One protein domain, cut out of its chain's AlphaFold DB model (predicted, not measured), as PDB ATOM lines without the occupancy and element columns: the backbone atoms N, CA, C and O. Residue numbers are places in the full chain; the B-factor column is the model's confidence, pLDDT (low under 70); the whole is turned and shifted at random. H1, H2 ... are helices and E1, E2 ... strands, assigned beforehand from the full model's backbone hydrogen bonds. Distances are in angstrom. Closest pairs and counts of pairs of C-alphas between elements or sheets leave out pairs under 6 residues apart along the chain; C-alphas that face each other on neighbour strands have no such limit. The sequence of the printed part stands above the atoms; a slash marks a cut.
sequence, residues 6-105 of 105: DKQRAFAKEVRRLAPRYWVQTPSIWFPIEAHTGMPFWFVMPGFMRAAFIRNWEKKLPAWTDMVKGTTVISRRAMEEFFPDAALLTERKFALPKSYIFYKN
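AT A GLANCE: This is residues 6 to 105 of the 105 residues of an uncharacterized protein of Parvularcula sp (UniProt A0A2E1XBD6). The domain has two lobes: one is a three-stranded sheet, E1, E3, E2, with the short helix H4 along one face and H1 grazing it, and the other holds the helical hairpin of H2 and H3, away from the sheet. The long unnamed stretch of residues 28 to 46 and the tight link from H3 to H4 join the lobes. The printed part has 100 residues, with four named helices and three named strands in the order H1, E1, H2, H3, H4, E2, E3; the sheet is antiparallel and the class is mixed. The whole is loose, with a radius of gyration of the C-alphas of 15.7 A and spans of 45 by 31 by 18 A.

HOW THE PARTS SIT: Begin at the inner strand E3, residues 96 to 104, which bends by 50 degrees at residue 99. Its neighbour E1, residues 22 to 27, is antiparallel at 161 degrees, with N 24 and O 102 within hydrogen-bond range at 2.9 A. The other edge strand, E2, residues 87 to 93, forms a hairpin with E3, antiparallel at 154 degrees, with N 89 and O 101 at 2.8 A. H4, residues 76 to 82, is on the sheet at a height of 9.5 A and runs along E3, at 9 degrees on the local plane; the closest C-alphas are those of Arg 76 and Tyr 100, 6.8 A apart. H1, residues 6 to 18, only grazes the sheet with residues 12 to 16; it only just touches H4, with 3 pairs of C-alphas within 8 A, the closest those of Ala 12 and Phe 82, 5.8 A apart. H2, residues 47 to 60, and H3, residues 62 to 70, touch at Glu 58 and Thr 65, whose C-alphas are 5.5 A apart; they form a hairpin, opposite ways at a shallow tilt of 33 degrees, only just short of steep. Neither is on the sheet. In H1, H3 and H4 every O i to N i+4 pair is within hydrogen-bond range; in H2, 8 of 10 are.

IN THESE COORDINATES: Find C-alpha 6 at (26.042, -30.079, -0.508), where H1 begins its 18.3 A. H2 starts from C-alpha 47 at (24.294, -36.022, -25.020) and is 20.2 A long. E3, 23.8 A long, ends at C-alpha 104, (4.945, -26.456, 5.379); E2 measures 19.8 A and E1 17.1 A.

THE WHOLE: The C-alphas farthest apart are those of Lys 59 and Asn 105, 45.6 A. The printed part has no cut, the link from E1 to H2 is long, and no printed residue is under 70 in pLDDT.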
ATOM      1  N   ASP A   6      25.720 -30.622  -1.838       91.94
ATOM      2  CA  ASP A   6      26.042 -30.079  -0.508       91.94
ATOM      3  C   ASP A   6      25.405 -28.706  -0.266       91.94
ATOM      4  O   ASP A   6      24.880 -28.425   0.814       91.94
ATOM      5  N   LYS A   7      25.397 -27.849  -1.295       92.00
ATOM      6  CA  LYS A   7      24.766 -26.526  -1.225       92.00
ATOM      7  C   LYS A   7      23.246 -26.634  -1.189       92.00
ATOM      8  O   LYS A   7      22.613 -25.874  -0.463       92.00
ATOM      9  N   GLN A   8      22.663 -27.574  -1.932       93.38
ATOM     10  CA  GLN A   8      21.219 -27.828  -1.909       93.38
ATOM     11  C   GLN A   8      20.770 -28.322  -0.525       93.38
ATOM     12  O   GLN A   8      19.784 -27.829   0.022       93.38
ATOM     13  N   ARG A   9      21.543 -29.226   0.088       95.06
ATOM     14  CA  ARG A   9      21.302 -29.743   1.439       95.06
ATOM     15  C   ARG A   9      21.461 -28.658   2.503       95.06
ATOM     16  O   ARG A   9      20.620 -28.555   3.397       95.06
ATOM     17  N   ALA A  10      22.503 -27.832   2.396       95.44
ATOM     18  CA  ALA A  10      22.710 -26.684   3.279       95.44
ATOM     19  C   ALA A  10      21.551 -25.683   3.176       95.44
ATOM     20  O   ALA A  10      20.997 -25.285   4.197       95.44
ATOM     21  N   PHE A  11      21.118 -25.354   1.955       95.06
ATOM     22  CA  PHE A  11      19.948 -24.509   1.723       95.06
ATOM     23  C   PHE A  11      18.689 -25.089   2.381       95.06
ATOM     24  O   PHE A  11      18.028 -24.400   3.153       95.06
ATOM     25  N   ALA A  12      18.384 -26.368   2.152       96.69
ATOM     26  CA  ALA A  12      17.207 -27.008   2.738       96.69
ATOM     27  C   ALA A  12      17.256 -27.069   4.272       96.69
ATOM     28  O   ALA A  12      16.231 -26.934   4.943       96.69
ATOM     29  N   LYS A  13      18.445 -27.267   4.858       97.19
ATOM     30  CA  LYS A  13      18.647 -27.186   6.309       97.19
ATOM     31  C   LYS A  13      18.339 -25.781   6.832       97.19
ATOM     32  O   LYS A  13      17.614 -25.657   7.814       97.19
ATOM     33  N   GLU A  14      18.844 -24.743   6.170       98.00
ATOM     34  CA  GLU A  14      18.616 -23.357   6.589       98.00
ATOM     35  C   GLU A  14      17.158 -22.919   6.424       98.00
ATOM     36  O   GLU A  14      16.614 -22.308   7.341       98.00
ATOM     37  N   VAL A  15      16.485 -23.304   5.330       97.75
ATOM     38  CA  VAL A  15      15.044 -23.052   5.147       97.75
ATOM     39  C   VAL A  15      14.247 -23.647   6.308       97.75
ATOM     40  O   VAL A  15      13.488 -22.930   6.953       97.75
ATOM     41  N   ARG A  16      14.466 -24.926   6.636       96.88
ATOM     42  CA  ARG A  16      13.755 -25.599   7.738       96.88
ATOM     43  C   ARG A  16      14.062 -25.003   9.111       96.88
ATOM     44  O   ARG A  16      13.202 -25.018   9.985       96.88
ATOM     45  N   ARG A  17      15.283 -24.498   9.316       97.44
ATOM     46  CA  ARG A  17      15.712 -23.892  10.586       97.44
ATOM     47  C   ARG A  17      15.090 -22.514  10.809       97.44
ATOM     48  O   ARG A  17      14.765 -22.176  11.943       97.44
ATOM     49  N   LEU A  18      14.988 -21.710   9.754       97.75
ATOM     50  CA  LEU A  18      14.620 -20.296   9.846       97.75
ATOM     51  C   LEU A  18      13.142 -20.028   9.576       97.75
ATOM     52  O   LEU A  18      12.615 -19.031  10.065       97.75
ATOM     53  N   ALA A  19      12.483 -20.880   8.792       96.75
ATOM     54  CA  ALA A  19      11.125 -20.650   8.329       96.75
ATOM     55  C   ALA A  19      10.148 -21.632   9.001       96.75
ATOM     56  O   ALA A  19      10.102 -22.805   8.625       96.75
ATOM     57  N   PRO A  20       9.308 -21.168   9.954       93.12
ATOM     58  CA  PRO A  20       8.223 -21.979  10.511       93.12
ATOM     59  C   PRO A  20       7.244 -22.475   9.437       93.12
ATOM     60  O   PRO A  20       6.634 -23.526   9.603       93.12
ATOM     61  N   ARG A  21       7.122 -21.714   8.339       97.56
ATOM     62  CA  ARG A  21       6.296 -21.990   7.159       97.56
ATOM     63  C   ARG A  21       7.099 -21.693   5.900       97.56
ATOM     64  O   ARG A  21       7.756 -20.653   5.851       97.56
ATOM     65  N   TYR A  22       7.057 -22.565   4.897       98.00
ATOM     66  CA  TYR A  22       7.851 -22.402   3.674       98.00
ATOM     67  C   TYR A  22       7.181 -23.000   2.437       98.00
ATOM     68  O   TYR A  22       6.318 -23.868   2.542       98.00
ATOM     69  N   TRP A  23       7.631 -22.547   1.263       97.88
ATOM     70  CA  TRP A  23       7.249 -23.047  -0.058       97.88
ATOM     71  C   TRP A  23       8.500 -23.142  -0.933       97.88
ATOM     72  O   TRP A  23       9.119 -22.127  -1.249       97.88
ATOM     73  N   VAL A  24       8.884 -24.356  -1.322       97.06
ATOM     74  CA  VAL A  24      10.054 -24.614  -2.170       97.06
ATOM     75  C   VAL A  24       9.619 -25.429  -3.376       97.06
ATOM     76  O   VAL A  24       8.959 -26.453  -3.238       97.06
ATOM     77  N   GLN A  25       9.993 -24.984  -4.572       95.94
ATOM     78  CA  GLN A  25       9.539 -25.581  -5.823       95.94
ATOM     79  C   GLN A  25      10.722 -25.955  -6.715       95.94
ATOM     80  O   GLN A  25      11.676 -25.189  -6.840       95.94
ATOM     81  N   THR A  26      10.637 -27.117  -7.366       94.81
ATOM     82  CA  THR A  26      11.586 -27.555  -8.401       94.81
ATOM     83  C   THR A  26      10.847 -27.980  -9.676       94.81
ATOM     84  O   THR A  26       9.792 -28.622  -9.586       94.81
ATOM     85  N   PRO A  27      11.352 -27.638 -10.877       94.69
ATOM     86  CA  PRO A  27      10.800 -28.156 -12.122       94.69
ATOM     87  C   PRO A  27      10.959 -29.680 -12.216       94.69
ATOM     88  O   PRO A  27      11.910 -30.277 -11.716       94.69
ATOM     89  N   SER A  28      10.011 -30.323 -12.888       95.19
ATOM     90  CA  SER A  28      10.024 -31.766 -13.113       95.19
ATOM     91  C   SER A  28      10.781 -32.113 -14.394       95.19
ATOM     92  O   SER A  28      10.460 -31.598 -15.464       95.19
ATOM     93  N   ILE A  29      11.718 -33.065 -14.313       93.94
ATOM     94  CA  ILE A  29      12.408 -33.610 -15.499       93.94
ATOM     95  C   ILE A  29      11.484 -34.395 -16.441       93.94
ATOM     96  O   ILE A  29      11.856 -34.693 -17.572       93.94
ATOM     97  N   TRP A  30      10.287 -34.741 -15.968       94.31
ATOM     98  CA  TRP A  30       9.281 -35.480 -16.727       94.31
ATOM     99  C   TRP A  30       8.361 -34.560 -17.537       94.31
ATOM    100  O   TRP A  30       7.532 -35.048 -18.304       94.31
ATOM    101  N   PHE A  31       8.472 -33.238 -17.368       96.06
ATOM    102  CA  PHE A  31       7.766 -32.296 -18.223       96.06
ATOM    103  C   PHE A  31       8.513 -32.160 -19.561       96.06
ATOM    104  O   PHE A  31       9.738 -32.043 -19.564       96.06
ATOM    105  N   PRO A  32       7.817 -32.152 -20.713       95.31
ATOM    106  CA  PRO A  32       8.465 -32.200 -22.019       95.31
ATOM    107  C   PRO A  32       9.186 -30.904 -22.381       95.31
ATOM    108  O   PRO A  32       9.908 -30.904 -23.363       95.31
ATOM    109  N   ILE A  33       8.999 -29.813 -21.637       95.69
ATOM    110  CA  ILE A  33       9.671 -28.533 -21.877       95.69
ATOM    111  C   ILE A  33      10.564 -28.230 -20.682       95.69
ATOM    112  O   ILE A  33      10.082 -28.129 -19.553       95.69
ATOM    113  N   GLU A  34      11.854 -28.066 -20.935       93.50
ATOM    114  CA  GLU A  34      12.817 -27.760 -19.886       93.50
ATOM    115  C   GLU A  34      12.721 -26.291 -19.449       93.50
ATOM    116  O   GLU A  34      12.584 -25.392 -20.276       93.50
ATOM    117  N   ALA A  35      12.750 -26.045 -18.136       91.06
ATOM    118  CA  ALA A  35      12.385 -24.755 -17.554       91.06
ATOM    119  C   ALA A  35      13.409 -23.631 -17.796       91.06
ATOM    120  O   ALA A  35      13.013 -22.470 -17.851       91.06
ATOM    121  N   HIS A  36      14.698 -23.951 -17.939       90.44
ATOM    122  CA  HIS A  36      15.777 -22.958 -18.042       90.44
ATOM    123  C   HIS A  36      16.155 -22.644 -19.496       90.44
ATOM    124  O   HIS A  36      16.549 -21.524 -19.822       90.44
ATOM    125  N   THR A  37      16.035 -23.636 -20.372       92.00
ATOM    126  CA  THR A  37      16.378 -23.585 -21.795       92.00
ATOM    127  C   THR A  37      15.159 -23.388 -22.688       92.00
ATOM    128  O   THR A  37      15.306 -22.947 -23.824       92.00
ATOM    129  N   GLY A  38      13.962 -23.753 -22.215       92.50
ATOM    130  CA  GLY A  38      12.750 -23.816 -23.031       92.50
ATOM    131  C   GLY A  38      12.756 -24.949 -24.062       92.50
ATOM    132  O   GLY A  38      11.823 -25.052 -24.858       92.50
ATOM    133  N   MET A  39      13.787 -25.803 -24.075       94.81
ATOM    134  CA  MET A  39      13.926 -26.834 -25.097       94.81
ATOM    135  C   MET A  39      12.973 -28.005 -24.858       94.81
ATOM    136  O   MET A  39      12.864 -28.501 -23.728       94.81
ATOM    137  N   PRO A  40      12.340 -28.519 -25.926       95.88
ATOM    138  CA  PRO A  40      11.573 -29.742 -25.835       95.88
ATOM    139  C   PRO A  40      12.504 -30.941 -25.604       95.88
ATOM    140  O   PRO A  40      13.569 -31.055 -26.215       95.88
ATOM    141  N   PHE A  41      12.087 -31.848 -24.725       95.50
ATOM    142  CA  PHE A  41      12.706 -33.147 -24.456       95.50
ATOM    143  C   PHE A  41      14.188 -33.087 -24.053       95.50
ATOM    144  O   PHE A  41      14.924 -34.056 -24.227       95.50
ATOM    145  N   TRP A  42      14.635 -31.972 -23.466       95.19
ATOM    146  CA  TRP A  42      16.041 -31.741 -23.113       95.19
ATOM    147  C   TRP A  42      16.663 -32.867 -22.273       95.19
ATOM    148  O   TRP A  42      17.785 -33.304 -22.531       95.19
ATOM    149  N   PHE A  43      15.939 -33.377 -21.275       92.12
ATOM    150  CA  PHE A  43      16.477 -34.384 -20.358       92.12
ATOM    151  C   PHE A  43      16.665 -35.761 -21.003       92.12
ATOM    152  O   PHE A  43      17.624 -36.454 -20.662       92.12
ATOM    153  N   VAL A  44      15.817 -36.121 -21.970       94.06
ATOM    154  CA  VAL A  44      15.904 -37.392 -22.717       94.06
ATOM    155  C   VAL A  44      16.726 -37.273 -24.003       94.06
ATOM    156  O   VAL A  44      17.080 -38.280 -24.609       94.06
ATOM    157  N   MET A  45      17.052 -36.049 -24.422       95.19
ATOM    158  CA  MET A  45      17.858 -35.786 -25.606       95.19
ATOM    159  C   MET A  45      19.265 -36.400 -25.473       95.19
ATOM    160  O   MET A  45      19.919 -36.214 -24.438       95.19
ATOM    161  N   PRO A  46      19.784 -37.067 -26.524       96.44
ATOM    162  CA  PRO A  46      21.143 -37.595 -26.533       96.44
ATOM    163  C   PRO A  46      22.200 -36.533 -26.213       96.44
ATOM    164  O   PRO A  46      22.118 -35.382 -26.653       96.44
ATOM    165  N   GLY A  47      23.249 -36.936 -25.489       95.12
ATOM    166  CA  GLY A  47      24.294 -36.022 -25.020       95.12
ATOM    167  C   GLY A  47      24.982 -35.230 -26.137       95.12
ATOM    168  O   GLY A  47      25.229 -34.037 -25.969       95.12
ATOM    169  N   PHE A  48      25.222 -35.847 -27.298       96.50
ATOM    170  CA  PHE A  48      25.856 -35.175 -28.440       96.50
ATOM    171  C   PHE A  48      24.979 -34.065 -29.040       96.50
ATOM    172  O   PHE A  48      25.498 -33.027 -29.448       96.50
ATOM    173  N   MET A  49      23.652 -34.244 -29.051       96.69
ATOM    174  CA  MET A  49      22.717 -33.221 -29.526       96.69
ATOM    175  C   MET A  49      22.696 -32.039 -28.559       96.69
ATOM    176  O   MET A  49      22.843 -30.897 -28.989       96.69
ATOM    177  N   ARG A  50      22.614 -32.309 -27.247       95.38
ATOM    178  CA  ARG A  50      22.724 -31.259 -26.222       95.38
ATOM    179  C   ARG A  50      24.032 -30.484 -26.350       95.38
ATOM    180  O   ARG A  50      24.011 -29.258 -26.341       95.38
ATOM    181  N   ALA A  51      25.155 -31.178 -26.534       95.19
ATOM    182  CA  ALA A  51      26.458 -30.544 -26.727       95.19
ATOM    183  C   ALA A  51      26.494 -29.657 -27.984       95.19
ATOM    184  O   ALA A  51      27.062 -28.565 -27.949       95.19
ATOM    185  N   ALA A  52      25.853 -30.081 -29.078       96.38
ATOM    186  CA  ALA A  52      25.737 -29.271 -30.288       96.38
ATOM    187  C   ALA A  52      24.915 -27.988 -30.055       96.38
ATOM    188  O   ALA A  52      25.356 -26.915 -30.474       96.38
ATOM    189  N   PHE A  53      23.778 -28.078 -29.351       95.69
ATOM    190  CA  PHE A  53      22.982 -26.909 -28.958       95.69
ATOM    191  C   PHE A  53      23.780 -25.959 -28.068       95.69
ATOM    192  O   PHE A  53      23.904 -24.785 -28.406       95.69
ATOM    193  N   ILE A  54      24.393 -26.478 -27.000       95.25
ATOM    194  CA  ILE A  54      25.214 -25.699 -26.065       95.25
ATOM    195  C   ILE A  54      26.339 -24.972 -26.808       95.25
ATOM    196  O   ILE A  54      26.485 -23.766 -26.647       95.25
ATOM    197  N   ARG A  55      27.084 -25.658 -27.684       96.06
ATOM    198  CA  ARG A  55      28.170 -25.049 -28.473       96.06
ATOM    199  C   ARG A  55      27.674 -23.945 -29.408       96.06
ATOM    200  O   ARG A  55      28.384 -22.973 -29.653       96.06
ATOM    201  N   ASN A  56      26.486 -24.104 -29.987       95.94
ATOM    202  CA  ASN A  56      25.885 -23.069 -30.824       95.94
ATOM    203  C   ASN A  56      25.406 -21.870 -29.990       95.94
ATOM    204  O   ASN A  56      25.597 -20.728 -30.406       95.94
ATOM    205  N   TRP A  57      24.809 -22.114 -28.823       95.94
ATOM    206  CA  TRP A  57      24.363 -21.060 -27.914       95.94
ATOM    207  C   TRP A  57      25.524 -20.296 -27.294       95.94
ATOM    208  O   TRP A  57      25.443 -19.082 -27.207       95.94
ATOM    209  N   GLU A  58      26.633 -20.955 -26.980       95.94
ATOM    210  CA  GLU A  58      27.832 -20.328 -26.417       95.94
ATOM    211  C   GLU A  58      28.373 -19.200 -27.304       95.94
ATOM    212  O   GLU A  58      28.798 -18.162 -26.808       95.94
ATOM    213  N   LYS A  59      28.264 -19.353 -28.630       94.88
ATOM    214  CA  LYS A  59      28.660 -18.322 -29.602       94.88
ATOM    215  C   LYS A  59      27.716 -17.119 -29.641       94.88
ATOM    216  O   LYS A  59      28.139 -16.035 -30.022       94.88
ATOM    217  N   LYS A  60      26.431 -17.322 -29.339       95.44
ATOM    218  CA  LYS A  60      25.367 -16.317 -29.520       95.44
ATOM    219  C   LYS A  60      24.954 -15.651 -28.207       95.44
ATOM    220  O   LYS A  60      24.571 -14.491 -28.204       95.44
ATOM    221  N   LEU A  61      24.992 -16.410 -27.118       95.06
ATOM    222  CA  LEU A  61      24.429 -16.116 -25.803       95.06
ATOM    223  C   LEU A  61      25.343 -16.703 -24.700       95.06
ATOM    224  O   LEU A  61      24.915 -17.601 -23.966       95.06
ATOM    225  N   PRO A  62      26.607 -16.251 -24.574       93.50
ATOM    226  CA  PRO A  62      27.593 -16.863 -23.676       93.50
ATOM    227  C   PRO A  62      27.150 -16.853 -22.207       93.50
ATOM    228  O   PRO A  62      27.071 -17.909 -21.591       93.50
ATOM    229  N   ALA A  63      26.726 -15.700 -21.675       93.19
ATOM    230  CA  ALA A  63      26.300 -15.580 -20.275       93.19
ATOM    231  C   ALA A  63      25.079 -16.458 -19.933       93.19
ATOM    232  O   ALA A  63      25.012 -17.068 -18.866       93.19
ATOM    233  N   TRP A  64      24.114 -16.558 -20.850       92.56
ATOM    234  CA  TRP A  64      22.960 -17.444 -20.675       92.56
ATOM    235  C   TRP A  64      23.369 -18.917 -20.752       92.56
ATOM    236  O   TRP A  64      22.898 -19.733 -19.963       92.56
ATOM    237  N   THR A  65      24.288 -19.255 -21.656       94.38
ATOM    238  CA  THR A  65      24.814 -20.618 -21.778       94.38
ATOM    239  C   THR A  65      25.573 -21.033 -20.518       94.38
ATOM    240  O   THR A  65      25.418 -22.165 -20.067       94.38
ATOM    241  N   ASP A  66      26.332 -20.123 -19.908       92.19
ATOM    242  CA  ASP A  66      27.015 -20.363 -18.635       92.19
ATOM    243  C   ASP A  66      26.029 -20.593 -17.485       92.19
ATOM    244  O   ASP A  66      26.234 -21.497 -16.672       92.19
ATOM    245  N   MET A  67      24.920 -19.844 -17.450       90.38
ATOM    246  CA  MET A  67      23.824 -20.093 -16.509       90.38
ATOM    247  C   MET A  67      23.244 -21.499 -16.707       90.38
ATOM    248  O   MET A  67      23.196 -22.272 -15.753       90.38
ATOM    249  N   VAL A  68      22.903 -21.875 -17.945       90.19
ATOM    250  CA  VAL A  68      22.370 -23.210 -18.276       90.19
ATOM    251  C   VAL A  68      23.347 -24.320 -17.878       90.19
ATOM    252  O   VAL A  68      22.933 -25.308 -17.276       90.19
ATOM    253  N   LYS A  69      24.646 -24.162 -18.172       89.56
ATOM    254  CA  LYS A  69      25.705 -25.109 -17.774       89.56
ATOM    255  C   LYS A  69      25.860 -25.198 -16.250       89.56
ATOM    256  O   LYS A  69      26.253 -26.242 -15.734       89.56
ATOM    257  N   GLY A  70      25.598 -24.105 -15.534       86.44
ATOM    258  CA  GLY A  70      25.668 -24.029 -14.077       86.44
ATOM    259  C   GLY A  70      24.449 -24.602 -13.353       86.44
ATOM    260  O   GLY A  70      24.561 -24.940 -12.170       86.44
ATOM    261  N   THR A  71      23.309 -24.726 -14.035       86.19
ATOM    262  CA  THR A  71      22.067 -25.247 -13.463       86.19
ATOM    263  C   THR A  71      22.186 -26.734 -13.162       86.19
ATOM    264  O   THR A  71      22.396 -27.566 -14.042       86.19
ATOM    265  N   THR A  72      21.992 -27.085 -11.893       86.94
ATOM    266  CA  THR A  72      21.860 -28.474 -11.443       86.94
ATOM    267  C   THR A  72      20.402 -28.727 -11.096       86.94
ATOM    268  O   THR A  72      19.855 -28.069 -10.213       86.94
ATOM    269  N   VAL A  73      19.762 -29.664 -11.793       88.19
ATOM    270  CA  VAL A  73      18.366 -30.017 -11.516       88.19
ATOM    271  C   VAL A  73      18.307 -30.937 -10.307       88.19
ATOM    272  O   VAL A  73      18.973 -31.971 -10.271       88.19
ATOM    273  N   ILE A  74      17.486 -30.571  -9.328       91.56
ATOM    274  CA  ILE A  74      17.234 -31.394  -8.150       91.56
ATOM    275  C   ILE A  74      16.065 -32.347  -8.411       91.56
ATOM    276  O   ILE A  74      14.988 -31.942  -8.857       91.56
ATOM    277  N   SER A  75      16.286 -33.634  -8.147       92.31
ATOM    278  CA  SER A  75      15.259 -34.660  -8.329       92.31
ATOM    279  C   SER A  75      14.180 -34.570  -7.250       92.31
ATOM    280  O   SER A  75      14.435 -34.132  -6.127       92.31
ATOM    281  N   ARG A  76      12.977 -35.069  -7.556       94.69
ATOM    282  CA  ARG A  76      11.906 -35.220  -6.560       94.69
ATOM    283  C   ARG A  76      12.373 -36.004  -5.329       94.69
ATOM    284  O   ARG A  76      12.091 -35.591  -4.216       94.69
ATOM    285  N   ARG A  77      13.104 -37.104  -5.530       95.12
ATOM    286  CA  ARG A  77      13.604 -37.948  -4.436       95.12
ATOM    287  C   ARG A  77      14.569 -37.185  -3.524       95.12
ATOM    288  O   ARG A  77      14.463 -37.293  -2.310       95.12
ATOM    289  N   ALA A  78      15.475 -36.398  -4.105       95.00
ATOM    290  CA  ALA A  78      16.379 -35.550  -3.328       95.00
ATOM    291  C   ALA A  78      15.602 -34.483  -2.537       95.00
ATOM    292  O   ALA A  78      15.896 -34.251  -1.372       95.00
ATOM    293  N   MET A  79      14.560 -33.887  -3.128       96.44
ATOM    294  CA  MET A  79      13.675 -32.969  -2.401       96.44
ATOM    295  C   MET A  79      12.962 -33.640  -1.217       96.44
ATOM    296  O   MET A  79      12.906 -33.038  -0.150       96.44
ATOM    297  N   GLU A  80      12.459 -34.871  -1.379       96.94
ATOM    298  CA  GLU A  80      11.831 -35.647  -0.290       96.94
ATOM    299  C   GLU A  80      12.821 -35.912   0.859       96.94
ATOM    300  O   GLU A  80      12.451 -35.814   2.026       96.94
ATOM    301  N   GLU A  81      14.095 -36.172   0.548       97.12
ATOM    302  CA  GLU A  81      15.156 -36.310   1.554       97.12
ATOM    303  C   GLU A  81      15.498 -34.973   2.235       97.12
ATOM    304  O   GLU A  81      15.763 -34.912   3.439       97.12
ATOM    305  N   PHE A  82      15.511 -33.881   1.471       97.06
ATOM    306  CA  PHE A  82      15.909 -32.562   1.960       97.06
ATOM    307  C   PHE A  82      14.818 -31.876   2.782       97.06
ATOM    308  O   PHE A  82      15.146 -31.119   3.698       97.06
ATOM    309  N   PHE A  83      13.547 -32.166   2.503       97.50
ATOM    310  CA  PHE A  83      12.374 -31.607   3.177       97.50
ATOM    311  C   PHE A  83      11.447 -32.721   3.703       97.50
ATOM    312  O   PHE A  83      10.308 -32.839   3.251       97.50
ATOM    313  N   PRO A  84      11.904 -33.536   4.673       97.00
ATOM    314  CA  PRO A  84      11.134 -34.662   5.203       97.00
ATOM    315  C   PRO A  84       9.903 -34.230   6.016       97.00
ATOM    316  O   PRO A  84       9.041 -35.051   6.304       97.00
ATOM    317  N   ASP A  85       9.826 -32.956   6.415       96.50
ATOM    318  CA  ASP A  85       8.715 -32.367   7.165       96.50
ATOM    319  C   ASP A  85       7.708 -31.605   6.284       96.50
ATOM    320  O   ASP A  85       6.755 -31.027   6.806       96.50
ATOM    321  N   ALA A  86       7.913 -31.582   4.964       97.81
ATOM    322  CA  ALA A  86       7.032 -30.904   4.020       97.81
ATOM    323  C   ALA A  86       5.929 -31.820   3.478       97.81
ATOM    324  O   ALA A  86       6.134 -33.004   3.213       97.81
ATOM    325  N   ALA A  87       4.777 -31.222   3.181       98.06
ATOM    326  CA  ALA A  87       3.804 -31.802   2.271       98.06
ATOM    327  C   ALA A  87       4.269 -31.622   0.815       98.06
ATOM    328  O   ALA A  87       4.823 -30.582   0.451       98.06
ATOM    329  N   LEU A  88       4.003 -32.623  -0.030       97.88
ATOM    330  CA  LEU A  88       4.277 -32.568  -1.464       97.88
ATOM    331  C   LEU A  88       2.999 -32.243  -2.248       97.88
ATOM    332  O   LEU A  88       2.060 -33.037  -2.287       97.88
ATOM    333  N   LEU A  89       3.020 -31.133  -2.979       97.88
ATOM    334  CA  LEU A  89       2.061 -30.812  -4.030       97.88
ATOM    335  C   LEU A  89       2.749 -30.955  -5.391       97.88
ATOM    336  O   LEU A  89       3.817 -30.406  -5.636       97.88
ATOM    337  N   THR A  90       2.146 -31.705  -6.308       97.94
ATOM    338  CA  THR A  90       2.672 -31.829  -7.676       97.94
ATOM    339  C   THR A  90       1.809 -31.015  -8.627       97.94
ATOM    340  O   THR A  90       0.662 -31.384  -8.897       97.94
ATOM    341  N   GLU A  91       2.377 -29.941  -9.166       97.38
ATOM    342  CA  GLU A  91       1.747 -29.136 -10.207       97.38
ATOM    343  C   GLU A  91       1.708 -29.943 -11.510       97.38
ATOM    344  O   GLU A  91       2.736 -30.451 -11.973       97.38
ATOM    345  N   ARG A  92       0.528 -30.060 -12.123       97.50
ATOM    346  CA  ARG A  92       0.349 -30.779 -13.389       97.50
ATOM    347  C   ARG A  92      -0.196 -29.872 -14.477       97.50
ATOM    348  O   ARG A  92      -1.079 -29.059 -14.229       97.50
ATOM    349  N   LYS A  93       0.283 -30.081 -15.703       96.62
ATOM    350  CA  LYS A  93      -0.276 -29.487 -16.923       96.62
ATOM    351  C   LYS A  93      -0.446 -30.588 -17.961       96.62
ATOM    352  O   LYS A  93       0.493 -31.339 -18.196       96.62
ATOM    353  N   PHE A  94      -1.638 -30.702 -18.550       93.88
ATOM    354  CA  PHE A  94      -1.999 -31.823 -19.434       93.88
ATOM    355  C   PHE A  94      -1.683 -33.196 -18.806       93.88
ATOM    356  O   PHE A  94      -1.087 -34.054 -19.442       93.88
ATOM    357  N   ALA A  95      -2.010 -33.364 -17.517       94.00
ATOM    358  CA  ALA A  95      -1.690 -34.534 -16.683       94.00
ATOM    359  C   ALA A  95      -0.189 -34.828 -16.445       94.00
ATOM    360  O   ALA A  95       0.140 -35.654 -15.592       94.00
ATOM    361  N   LEU A  96       0.729 -34.114 -17.099       95.81
ATOM    362  CA  LEU A  96       2.168 -34.270 -16.906       95.81
ATOM    363  C   LEU A  96       2.633 -33.483 -15.674       95.81
ATOM    364  O   LEU A  96       2.224 -32.327 -15.507       95.81
ATOM    365  N   PRO A  97       3.493 -34.060 -14.813       96.62
ATOM    366  CA  PRO A  97       4.067 -33.336 -13.686       96.62
ATOM    367  C   PRO A  97       4.981 -32.238 -14.225       96.62
ATOM    368  O   PRO A  97       6.018 -32.518 -14.824       96.62
ATOM    369  N   LYS A  98       4.570 -30.989 -14.018       95.81
ATOM    370  CA  LYS A  98       5.291 -29.787 -14.434       95.81
ATOM    371  C   LYS A  98       6.336 -29.397 -13.395       95.81
ATOM    372  O   LYS A  98       7.466 -29.066 -13.749       95.81
ATOM    373  N   SER A  99       5.971 -29.472 -12.120       96.75
ATOM    374  CA  SER A  99       6.855 -29.141 -11.007       96.75
ATOM    375  C   SER A  99       6.432 -29.858  -9.723       96.75
ATOM    376  O   SER A  99       5.312 -30.369  -9.608       96.75
ATOM    377  N   TYR A 100       7.350 -29.903  -8.764       97.81
ATOM    378  CA  TYR A 100       7.125 -30.418  -7.420       97.81
ATOM    379  C   TYR A 100       7.280 -29.282  -6.420       97.81
ATOM    380  O   TYR A 100       8.272 -28.556  -6.460       97.81
ATOM    381  N   ILE A 101       6.303 -29.144  -5.535       98.12
ATOM    382  CA  ILE A 101       6.226 -28.120  -4.502       98.12
ATOM    383  C   ILE A 101       6.274 -28.825  -3.150       98.12
ATOM    384  O   ILE A 101       5.423 -29.663  -2.859       98.12
ATOM    385  N   PHE A 102       7.252 -28.466  -2.330       98.12
ATOM    386  CA  PHE A 102       7.408 -28.904  -0.949       98.12
ATOM    387  C   PHE A 102       7.083 -27.723  -0.047       98.12
ATOM    388  O   PHE A 102       7.743 -26.682  -0.126       98.12
ATOM    389  N   TYR A 103       6.046 -27.860   0.771       98.31
ATOM    390  CA  TYR A 103       5.578 -26.770   1.617       98.31
ATOM    391  C   TYR A 103       5.224 -27.231   3.029       98.31
ATOM    392  O   TYR A 103       4.854 -28.383   3.257       98.31
ATOM    393  N   LYS A 104       5.326 -26.297   3.974       97.75
ATOM    394  CA  LYS A 104       4.945 -26.456   5.379       97.75
ATOM    395  C   LYS A 104       4.149 -25.232   5.817       97.75
ATOM    396  O   LYS A 104       4.584 -24.108   5.559       97.75
ATOM    397  N   ASN A 105       3.007 -25.472   6.459       91.00
ATOM    398  CA  ASN A 105       2.069 -24.456   6.949       91.00
ATOM    399  C   ASN A 105       2.080 -24.348   8.469       91.00
ATOM    400  O   ASN A 105       2.497 -25.321   9.132       91.00
TER     401      ASN A 105